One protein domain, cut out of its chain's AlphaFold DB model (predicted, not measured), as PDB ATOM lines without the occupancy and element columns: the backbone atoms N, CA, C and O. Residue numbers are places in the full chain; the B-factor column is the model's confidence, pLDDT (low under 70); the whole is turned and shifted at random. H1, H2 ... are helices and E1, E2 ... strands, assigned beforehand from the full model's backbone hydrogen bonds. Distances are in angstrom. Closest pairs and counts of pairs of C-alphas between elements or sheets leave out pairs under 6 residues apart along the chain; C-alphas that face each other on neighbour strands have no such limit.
ATOM      1  N   ILE A  22     166.614 179.908 202.484       58.97
ATOM      2  CA  ILE A  22     167.343 178.714 202.896       58.97
ATOM      3  C   ILE A  22     166.368 177.769 203.589       58.97
ATOM      4  O   ILE A  22     165.658 178.147 204.521       58.97
ATOM      5  N   THR A  23     166.343 176.517 203.149       53.53
ATOM      6  CA  THR A  23     165.633 175.443 203.843       53.53
ATOM      7  C   THR A  23     166.463 174.981 205.032       53.53
ATOM      8  O   THR A  23     167.359 174.167 204.845       53.53
ATOM      9  N   PHE A  24     166.171 175.426 206.253       56.72
ATOM     10  CA  PHE A  24     166.725 174.778 207.444       56.72
ATOM     11  C   PHE A  24     165.804 174.914 208.655       56.72
ATOM     12  O   PHE A  24     165.822 175.923 209.354       56.72
ATOM     13  N   LYS A  25     165.115 173.817 208.998       46.25
ATOM     14  CA  LYS A  25     165.229 173.207 210.332       46.25
ATOM     15  C   LYS A  25     164.429 171.908 210.457       46.25
ATOM     16  O   LYS A  25     163.215 171.895 210.337       46.25
ATOM     17  N   ARG A  26     165.175 170.880 210.880       47.78
ATOM     18  CA  ARG A  26     164.862 169.981 212.002       47.78
ATOM     19  C   ARG A  26     163.625 169.096 211.829       47.78
ATOM     20  O   ARG A  26     162.538 169.426 212.285       47.78
ATOM     21  N   GLN A  45     160.430 161.248 204.530       76.12
ATOM     22  CA  GLN A  45     160.881 162.582 204.108       76.12
ATOM     23  C   GLN A  45     159.773 163.428 203.471       76.12
ATOM     24  O   GLN A  45     159.740 164.637 203.675       76.12
ATOM     25  N   SER A  46     158.853 162.800 202.735       79.38
ATOM     26  CA  SER A  46     157.741 163.485 202.061       79.38
ATOM     27  C   SER A  46     156.686 164.052 203.012       79.38
ATOM     28  O   SER A  46     155.934 164.934 202.613       79.38
ATOM     29  N   ALA A  47     156.615 163.551 204.246       79.00
ATOM     30  CA  ALA A  47     155.661 164.003 205.258       79.00
ATOM     31  C   ALA A  47     156.222 165.126 206.147       79.00
ATOM     32  O   ALA A  47     155.574 165.532 207.108       79.00
ATOM     33  N   LEU A  48     157.441 165.593 205.873       79.62
ATOM     34  CA  LEU A  48     158.098 166.617 206.669       79.62
ATOM     35  C   LEU A  48     157.776 168.007 206.155       79.62
ATOM     36  O   LEU A  48     157.855 168.275 204.958       79.62
ATOM     37  N   GLU A  49     157.528 168.910 207.094       78.25
ATOM     38  CA  GLU A  49     157.399 170.328 206.803       78.25
ATOM     39  C   GLU A  49     158.759 171.018 206.988       78.25
ATOM     40  O   GLU A  49     159.298 171.040 208.101       78.25
ATOM     41  N   PRO A  50     159.361 171.557 205.914       77.56
ATOM     42  CA  PRO A  50     160.580 172.338 206.032       77.56
ATOM     43  C   PRO A  50     160.311 173.665 206.741       77.56
ATOM     44  O   PRO A  50     159.385 174.401 206.404       77.56
ATOM     45  N   ILE A  51     161.187 174.011 207.678       81.12
ATOM     46  CA  ILE A  51     161.245 175.354 208.251       81.12
ATOM     47  C   ILE A  51     162.238 176.167 207.422       81.12
ATOM     48  O   ILE A  51     163.391 175.765 207.256       81.12
ATOM     49  N   TYR A  52     161.782 177.295 206.887       80.38
ATOM     50  CA  TYR A  52     162.597 178.177 206.059       80.38
ATOM     51  C   TYR A  52     163.092 179.381 206.849       80.38
ATOM     52  O   TYR A  52     162.381 179.938 207.685       80.38
ATOM     53  N   GLU A  53     164.295 179.814 206.510       83.19
ATOM     54  CA  GLU A  53     164.832 181.115 206.873       83.19
ATOM     55  C   GLU A  53     165.005 181.931 205.592       83.19
ATOM     56  O   GLU A  53     165.537 181.435 204.596       83.19
ATOM     57  N   VAL A  54     164.526 183.172 205.596       86.25
ATOM     58  CA  VAL A  54     164.641 184.071 204.445       86.25
ATOM     59  C   VAL A  54     165.783 185.035 204.702       86.25
ATOM     60  O   VAL A  54     165.779 185.738 205.713       86.25
ATOM     61  N   LEU A  55     166.739 185.080 203.776       87.38
ATOM     62  CA  LEU A  55     167.823 186.053 203.798       87.38
ATOM     63  C   LEU A  55     167.683 187.040 202.633       87.38
ATOM     64  O   LEU A  55     167.132 186.685 201.588       87.38
ATOM     65  N   PRO A  56     168.204 188.272 202.779       88.06
ATOM     66  CA  PRO A  56     168.268 189.221 201.676       88.06
ATOM     67  C   PRO A  56     169.059 188.647 200.494       88.06
ATOM     68  O   PRO A  56     170.180 188.165 200.667       88.06
ATOM     69  N   GLY A  57     168.506 188.732 199.284       86.19
ATOM     70  CA  GLY A  57     169.215 188.332 198.070       86.19
ATOM     71  C   GLY A  57     170.304 189.315 197.637       86.19
ATOM     72  O   GLY A  57     170.535 190.355 198.256       86.19
ATOM     73  N   TRP A  58     170.962 189.023 196.516       87.81
ATOM     74  CA  TRP A  58     171.880 189.942 195.840       87.81
ATOM     75  C   TRP A  58     171.615 189.986 194.334       87.81
ATOM     76  O   TRP A  58     171.388 188.972 193.677       87.81
ATOM     77  N   GLN A  59     171.668 191.197 193.780       80.19
ATOM     78  CA  GLN A  59     171.428 191.463 192.355       80.19
ATOM     79  C   GLN A  59     172.727 191.462 191.532       80.19
ATOM     80  O   GLN A  59     172.699 191.259 190.320       80.19
ATOM     81  N   SER A  60     173.874 191.687 192.176       81.38
ATOM     82  CA  SER A  60     175.172 191.753 191.505       81.38
ATOM     83  C   SER A  60     175.668 190.367 191.093       81.38
ATOM     84  O   SER A  60     175.539 189.402 191.842       81.38
ATOM     85  N   SER A  61     176.273 190.277 189.908       80.00
ATOM     86  CA  SER A  61     176.920 189.051 189.432       80.00
ATOM     87  C   SER A  61     178.114 188.679 190.311       80.00
ATOM     88  O   SER A  61     178.922 189.540 190.647       80.00
ATOM     89  N   THR A  62     178.256 187.390 190.605       80.62
ATOM     90  CA  THR A  62     179.445 186.793 191.234       80.62
ATOM     91  C   THR A  62     180.406 186.164 190.215       80.62
ATOM     92  O   THR A  62     181.440 185.613 190.584       80.62
ATOM     93  N   LEU A  63     180.090 186.211 188.914       80.69
ATOM     94  CA  LEU A  63     181.000 185.711 187.879       80.69
ATOM     95  C   LEU A  63     182.275 186.545 187.826       80.69
ATOM     96  O   LEU A  63     182.217 187.773 187.789       80.69
ATOM     97  N   GLY A  64     183.415 185.860 187.734       75.25
ATOM     98  CA  GLY A  64     184.724 186.500 187.602       75.25
ATOM     99  C   GLY A  64     185.256 187.123 188.894       75.25
ATOM    100  O   GLY A  64     186.293 187.776 188.856       75.25
ATOM    101  N   THR A  65     184.575 186.929 190.025       82.19
ATOM    102  CA  THR A  65     185.070 187.290 191.356       82.19
ATOM    103  C   THR A  65     186.335 186.493 191.668       82.19
ATOM    104  O   THR A  65     186.259 185.283 191.827       82.19
ATOM    105  N   VAL A  66     187.485 187.150 191.814       80.62
ATOM    106  CA  VAL A  66     188.777 186.475 192.060       80.62
ATOM    107  C   VAL A  66     189.157 186.423 193.540       80.62
ATOM    108  O   VAL A  66     190.062 185.683 193.920       80.62
ATOM    109  N   SER A  67     188.466 187.193 194.382       84.31
ATOM    110  CA  SER A  67     188.676 187.245 195.826       84.31
ATOM    111  C   SER A  67     187.357 187.243 196.594       84.31
ATOM    112  O   SER A  67     186.345 187.762 196.131       84.31
ATOM    113  N   LYS A  68     187.379 186.740 197.835       85.00
ATOM    114  CA  LYS A  68     186.251 186.815 198.780       85.00
ATOM    115  C   LYS A  68     185.689 188.235 198.911       85.00
ATOM    116  O   LYS A  68     184.482 188.397 199.045       85.00
ATOM    117  N   ASN A  69     186.547 189.249 198.821       86.88
ATOM    118  CA  ASN A  69     186.150 190.651 198.953       86.88
ATOM    119  C   ASN A  69     185.362 191.185 197.747       86.88
ATOM    120  O   ASN A  69     184.698 192.209 197.877       86.88
ATOM    121  N   ASP A  70     185.412 190.501 196.601       87.81
ATOM    122  CA  ASP A  70     184.660 190.903 195.407       87.81
ATOM    123  C   ASP A  70     183.236 190.319 195.406       87.81
ATOM    124  O   ASP A  70     182.447 190.600 194.501       87.81
ATOM    125  N   LEU A  71     182.895 189.476 196.390       88.06
ATOM    126  CA  LEU A  71     181.551 188.929 196.522       88.06
ATOM    127  C   LEU A  71     180.584 189.982 197.087       88.06
ATOM    128  O   LEU A  71     180.950 190.762 197.970       88.06
ATOM    129  N   PRO A  72     179.310 189.978 196.653       90.62
ATOM    130  CA  PRO A  72     178.276 190.799 197.267       90.62
ATOM    131  C   PRO A  72     178.163 190.519 198.768       90.62
ATOM    132  O   PRO A  72     178.197 189.365 199.193       90.62
ATOM    133  N   ALA A  73     177.937 191.560 199.573       90.88
ATOM    134  CA  ALA A  73     177.831 191.428 201.029       90.88
ATOM    135  C   ALA A  73     176.789 190.375 201.457       90.88
ATOM    136  O   ALA A  73     177.058 189.556 202.332       90.88
ATOM    137  N   ASN A  74     175.636 190.329 200.780       90.62
ATOM    138  CA  ASN A  74     174.588 189.348 201.072       90.62
ATOM    139  C   ASN A  74     174.976 187.914 200.657       90.62
ATOM    140  O   ASN A  74     174.508 186.959 201.269       90.62
ATOM    141  N   ALA A  75     175.871 187.749 199.676       88.94
ATOM    142  CA  ALA A  75     176.426 186.443 199.318       88.94
ATOM    143  C   ALA A  75     177.402 185.937 200.388       88.94
ATOM    144  O   ALA A  75     177.381 184.760 200.739       88.94
ATOM    145  N   LEU A  76     178.215 186.828 200.958       90.31
ATOM    146  CA  LEU A  76     179.072 186.488 202.096       90.31
ATOM    147  C   LEU A  76     178.248 186.158 203.344       90.31
ATOM    148  O   LEU A  76     178.523 185.158 204.003       90.31
ATOM    149  N   ALA A  77     177.205 186.943 203.628       91.06
ATOM    150  CA  ALA A  77     176.287 186.682 204.735       91.06
ATOM    151  C   ALA A  77     175.573 185.328 204.586       91.06
ATOM    152  O   ALA A  77     175.379 184.619 205.571       91.06
ATOM    153  N   TYR A  78     175.232 184.934 203.355       89.81
ATOM    154  CA  TYR A  78     174.681 183.611 203.072       89.81
ATOM    155  C   TYR A  78     175.640 182.478 203.443       89.81
ATOM    156  O   TYR A  78     175.246 181.542 204.139       89.81
ATOM    157  N   VAL A  79     176.898 182.570 203.003       89.38
ATOM    158  CA  VAL A  79     177.928 181.570 203.325       89.38
ATOM    159  C   VAL A  79     178.132 181.484 204.834       89.38
ATOM    160  O   VAL A  79     178.080 180.389 205.387       89.38
ATOM    161  N   GLN A  80     178.263 182.627 205.507       90.81
ATOM    162  CA  GLN A  80     178.396 182.677 206.962       90.81
ATOM    163  C   GLN A  80     177.200 182.016 207.659       90.81
ATOM    164  O   GLN A  80     177.371 181.260 208.614       90.81
ATOM    165  N   ARG A  81     175.974 182.239 207.164       90.62
ATOM    166  CA  ARG A  81     174.789 181.609 207.747       90.62
ATOM    167  C   ARG A  81     174.823 180.088 207.616       90.62
ATOM    168  O   ARG A  81     174.418 179.387 208.539       90.62
ATOM    169  N   ILE A  82     175.316 179.569 206.493       88.44
ATOM    170  CA  ILE A  82     175.521 178.128 206.323       88.44
ATOM    171  C   ILE A  82     176.550 177.617 207.332       88.44
ATOM    172  O   ILE A  82     176.259 176.630 208.004       88.44
ATOM    173  N   GLU A  83     177.696 178.286 207.486       88.56
ATOM    174  CA  GLU A  83     178.740 177.917 208.458       88.56
ATOM    175  C   GLU A  83     178.189 177.842 209.887       88.56
ATOM    176  O   GLU A  83     178.435 176.869 210.597       88.56
ATOM    177  N   GLU A  84     177.369 178.814 210.294       87.50
ATOM    178  CA  GLU A  84     176.683 178.808 211.592       87.50
ATOM    179  C   GLU A  84     175.706 177.635 211.748       87.50
ATOM    180  O   GLU A  84     175.523 177.113 212.848       87.50
ATOM    181  N   LEU A  85     175.043 177.209 210.674       84.81
ATOM    182  CA  LEU A  85     174.087 176.103 210.729       84.81
ATOM    183  C   LEU A  85     174.784 174.743 210.790       84.81
ATOM    184  O   LEU A  85     174.326 173.860 211.516       84.81
ATOM    185  N   VAL A  86     175.869 174.573 210.033       84.81
ATOM    186  CA  VAL A  86     176.599 173.298 209.943       84.81
ATOM    187  C   VAL A  86     177.740 173.186 210.952       84.81
ATOM    188  O   VAL A  86     178.224 172.081 211.174       84.81
ATOM    189  N   GLN A  87     178.134 174.296 211.584       85.25
ATOM    190  CA  GLN A  87     179.246 174.394 212.541       85.25
ATOM    191  C   GLN A  87     180.599 173.965 211.945       85.25
ATOM    192  O   GLN A  87     181.456 173.419 212.638       85.25
ATOM    193  N   ILE A  88     180.787 174.191 210.641       85.44
ATOM    194  CA  ILE A  88     181.990 173.842 209.874       85.44
ATOM    195  C   ILE A  88     182.284 175.001 208.909       85.44
ATOM    196  O   ILE A  88     181.343 175.475 208.265       85.44
ATOM    197  N   PRO A  89     183.548 175.450 208.784       86.94
ATOM    198  CA  PRO A  89     183.919 176.494 207.834       86.94
ATOM    199  C   PRO A  89     183.751 176.031 206.381       86.94
ATOM    200  O   PRO A  89     184.006 174.874 206.035       86.94
ATOM    201  N   VAL A  90     183.346 176.951 205.509       88.06
ATOM    202  CA  VAL A  90     183.241 176.728 204.069       88.06
ATOM    203  C   VAL A  90     184.554 177.141 203.420       88.06
ATOM    204  O   VAL A  90     184.873 178.319 203.300       88.06
ATOM    205  N   SER A  91     185.306 176.166 202.921       88.06
ATOM    206  CA  SER A  91     186.610 176.445 202.313       88.06
ATOM    207  C   SER A  91     186.533 176.876 200.841       88.06
ATOM    208  O   SER A  91     187.496 177.432 200.312       88.06
ATOM    209  N   LEU A  92     185.418 176.599 200.152       88.88
ATOM    210  CA  LEU A  92     185.307 176.701 198.694       88.88
ATOM    211  C   LEU A  92     183.906 177.114 198.233       88.88
ATOM    212  O   LEU A  92     182.915 176.573 198.720       88.88
ATOM    213  N   VAL A  93     183.826 177.986 197.226       87.88
ATOM    214  CA  VAL A  93     182.575 178.360 196.548       87.88
ATOM    215  C   VAL A  93     182.753 178.270 195.031       87.88
ATOM    216  O   VAL A  93     183.603 178.941 194.453       87.88
ATOM    217  N   SER A  94     181.937 177.450 194.365       85.81
ATOM    218  CA  SER A  94     181.873 177.391 192.897       85.81
ATOM    219  C   SER A  94     180.943 178.493 192.384       85.81
ATOM    220  O   SER A  94     179.796 178.589 192.817       85.81
ATOM    221  N   LEU A  95     181.455 179.345 191.493       84.06
ATOM    222  CA  LEU A  95     180.732 180.489 190.921       84.06
ATOM    223  C   LEU A  95     180.339 180.237 189.458       84.06
ATOM    224  O   LEU A  95     179.365 180.812 188.980       84.06
ATOM    225  N   ASP A  96     181.084 179.372 188.763       79.50
ATOM    226  CA  ASP A  96     180.795 178.868 187.416       79.50
ATOM    227  C   ASP A  96     181.495 177.506 187.212       79.50
ATOM    228  O   ASP A  96     182.286 177.079 188.059       79.50
ATOM    229  N   ARG A  97     181.251 176.829 186.081       79.88
ATOM    230  CA  ARG A  97     181.846 175.527 185.723       79.88
ATOM    231  C   ARG A  97     183.367 175.505 185.888       79.88
ATOM    232  O   ARG A  97     183.900 174.538 186.421       79.88
ATOM    233  N   ASP A  98     184.030 176.565 185.436       81.88
ATOM    234  CA  ASP A  98     185.492 176.667 185.415       81.88
ATOM    235  C   ASP A  98     186.026 177.611 186.503       81.88
ATOM    236  O   ASP A  98     187.225 177.880 186.558       81.88
ATOM    237  N   HIS A  99     185.147 178.145 187.358       82.94
ATOM    238  CA  HIS A  99     185.503 179.201 188.295       82.94
ATOM    239  C   HIS A  99     185.121 178.842 189.727       82.94
ATOM    240  O   HIS A  99     183.946 178.807 190.109       82.94
ATOM    241  N   ILE A 100     186.150 178.616 190.536       86.38
ATOM    242  CA  ILE A 100     186.028 178.236 191.932       86.38
ATOM    243  C   ILE A 100     186.848 179.209 192.783       86.38
ATOM    244  O   ILE A 100     188.034 179.414 192.538       86.38
ATOM    245  N   LEU A 101     186.204 179.783 193.793       87.81
ATOM    246  CA  LEU A 101     186.809 180.678 194.764       87.81
ATOM    247  C   LEU A 101     187.161 179.915 196.046       87.81
ATOM    248  O   LEU A 101     186.288 179.314 196.670       87.81
ATOM    249  N   PHE A 102     188.421 179.989 196.467       88.06
ATOM    250  CA  PHE A 102     188.872 179.493 197.768       88.06
ATOM    251  C   PHE A 102     188.673 180.595 198.818       88.06
ATOM    252  O   PHE A 102     189.168 181.708 198.647       88.06
ATOM    253  N   LEU A 103     187.910 180.306 199.875       83.88
ATOM    254  CA  LEU A 103     187.607 181.269 200.945       83.88
ATOM    255  C   LEU A 103     188.636 181.248 202.077       83.88
ATOM    256  O   LEU A 103     188.798 182.253 202.770       83.88
ATOM    257  N   GLU A 104     189.324 180.120 202.237       77.75
ATOM    258  CA  GLU A 104     190.419 179.923 203.180       77.75
ATOM    259  C   GLU A 104     191.684 179.498 202.427       77.75
ATOM    260  O   GLU A 104     191.624 178.780 201.421       77.75
ATOM    261  N   ASP A 105     192.847 179.937 202.915       64.62
ATOM    262  CA  ASP A 105     194.141 179.505 202.389       64.62
ATOM    263  C   ASP A 105     194.455 178.087 202.894       64.62
ATOM    264  O   ASP A 105     195.055 177.866 203.949       64.62
ATOM    265  N   ASN A 106     194.019 177.096 202.117       55.69
ATOM    266  CA  ASN A 106     194.187 175.674 202.416       55.69
ATOM    267  C   ASN A 106     195.626 175.158 202.227       55.69
ATOM    268  O   ASN A 106     195.855 173.949 202.326       55.69
ATOM    269  N   SER A 107     196.621 176.027 201.996       55.09
ATOM    270  CA  SER A 107     198.040 175.640 201.883       55.09
ATOM    271  C   SER A 107     198.594 174.919 203.125       55.09
ATOM    272  O   SER A 107     199.641 174.268 203.058       55.09
ATOM    273  N   SER A 108     197.878 174.977 204.252       47.00
ATOM    274  CA  SER A 108     198.212 174.257 205.486       47.00
ATOM    275  C   SER A 108     197.617 172.840 205.570       47.00
ATOM    276  O   SER A 108     198.178 172.003 206.271       47.00
ATOM    277  N   ILE A 109     196.545 172.525 204.831       53.12
ATOM    278  CA  ILE A 109     195.888 171.199 204.867       53.12
ATOM    279  C   ILE A 109     196.734 170.148 204.126       53.12
ATOM    280  O   ILE A 109     196.814 168.995 204.545       53.12
ATOM    281  N   ALA A 110     197.468 170.558 203.086       45.66
ATOM    282  CA  ALA A 110     198.359 169.681 202.318       45.66
ATOM    283  C   ALA A 110     199.631 169.231 203.075       45.66
ATOM    284  O   ALA A 110     200.389 168.421 202.550       45.66
ATOM    285  N   LYS A 111     199.888 169.740 204.290       39.66
ATOM    286  CA  LYS A 111     201.070 169.384 205.104       39.66
ATOM    287  C   LYS A 111     200.813 168.271 206.127       39.66
ATOM    288  O   LYS A 111     201.717 167.944 206.888       39.66
ATOM    289  N   SER A 112     199.601 167.714 206.167       37.06
ATOM    290  CA  SER A 112     199.225 166.646 207.105       37.06
ATOM    291  C   SER A 112     199.084 165.259 206.455       37.06
ATOM    292  O   SER A 112     198.585 164.343 207.113       37.06
TER     293      SER A 112
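This is residues 22 to 26 and 45 to 112 of the 113 residues of the protein "Adenylosuccinate synthetase family protein" of Anaplasma phagocytophilum str. CRT53-1 (UniProt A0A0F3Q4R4). A loose assembly has helix H1 in the middle, the short strand E1 to one side and the hairpin of E2 and E3 to the other; unnamed residues 55 to 72 link E1 to H1, and residues 107 to 112 stick out. The 73 printed residues run E1, H1, E2, E3, H2, mixed in class, with under half in named elements. The whole is loose, with a radius of gyration of the C-alphas of 14.9 A and spans of 43 by 37 by 21 A.

Residues 22 to 23 pair antiparallel with residues 52 to 53 of E1, residues 52 to 54. E1 is apart from H1, residues 73 to 86. E2, residues 92 to 96, and E3, residues 99 to 102, form an antiparallel hairpin at 162 degrees; N 101 and O 93, 2.8 A apart, are within hydrogen-bond range. In H1 every O i to N i+4 pair is within range; in H2, residues 106 to 111, 0 of 2 are, and 2 of 3 O i to N i+3 pairs.

C-alpha 52 opens E1 at (162.597, 178.177, 206.059). H1 measures 20.2 A and E2 12.3 A, first to last C-alpha. C-alpha 111 ends H2 at (201.070, 169.384, 205.104).

Residues 27 to 44 are cut out, a gap of 11.5 A between C-alphas 26 and 45. The link E1 to H1 is long. Residues 22 to 26 and 105 to 112 have pLDDT under 70.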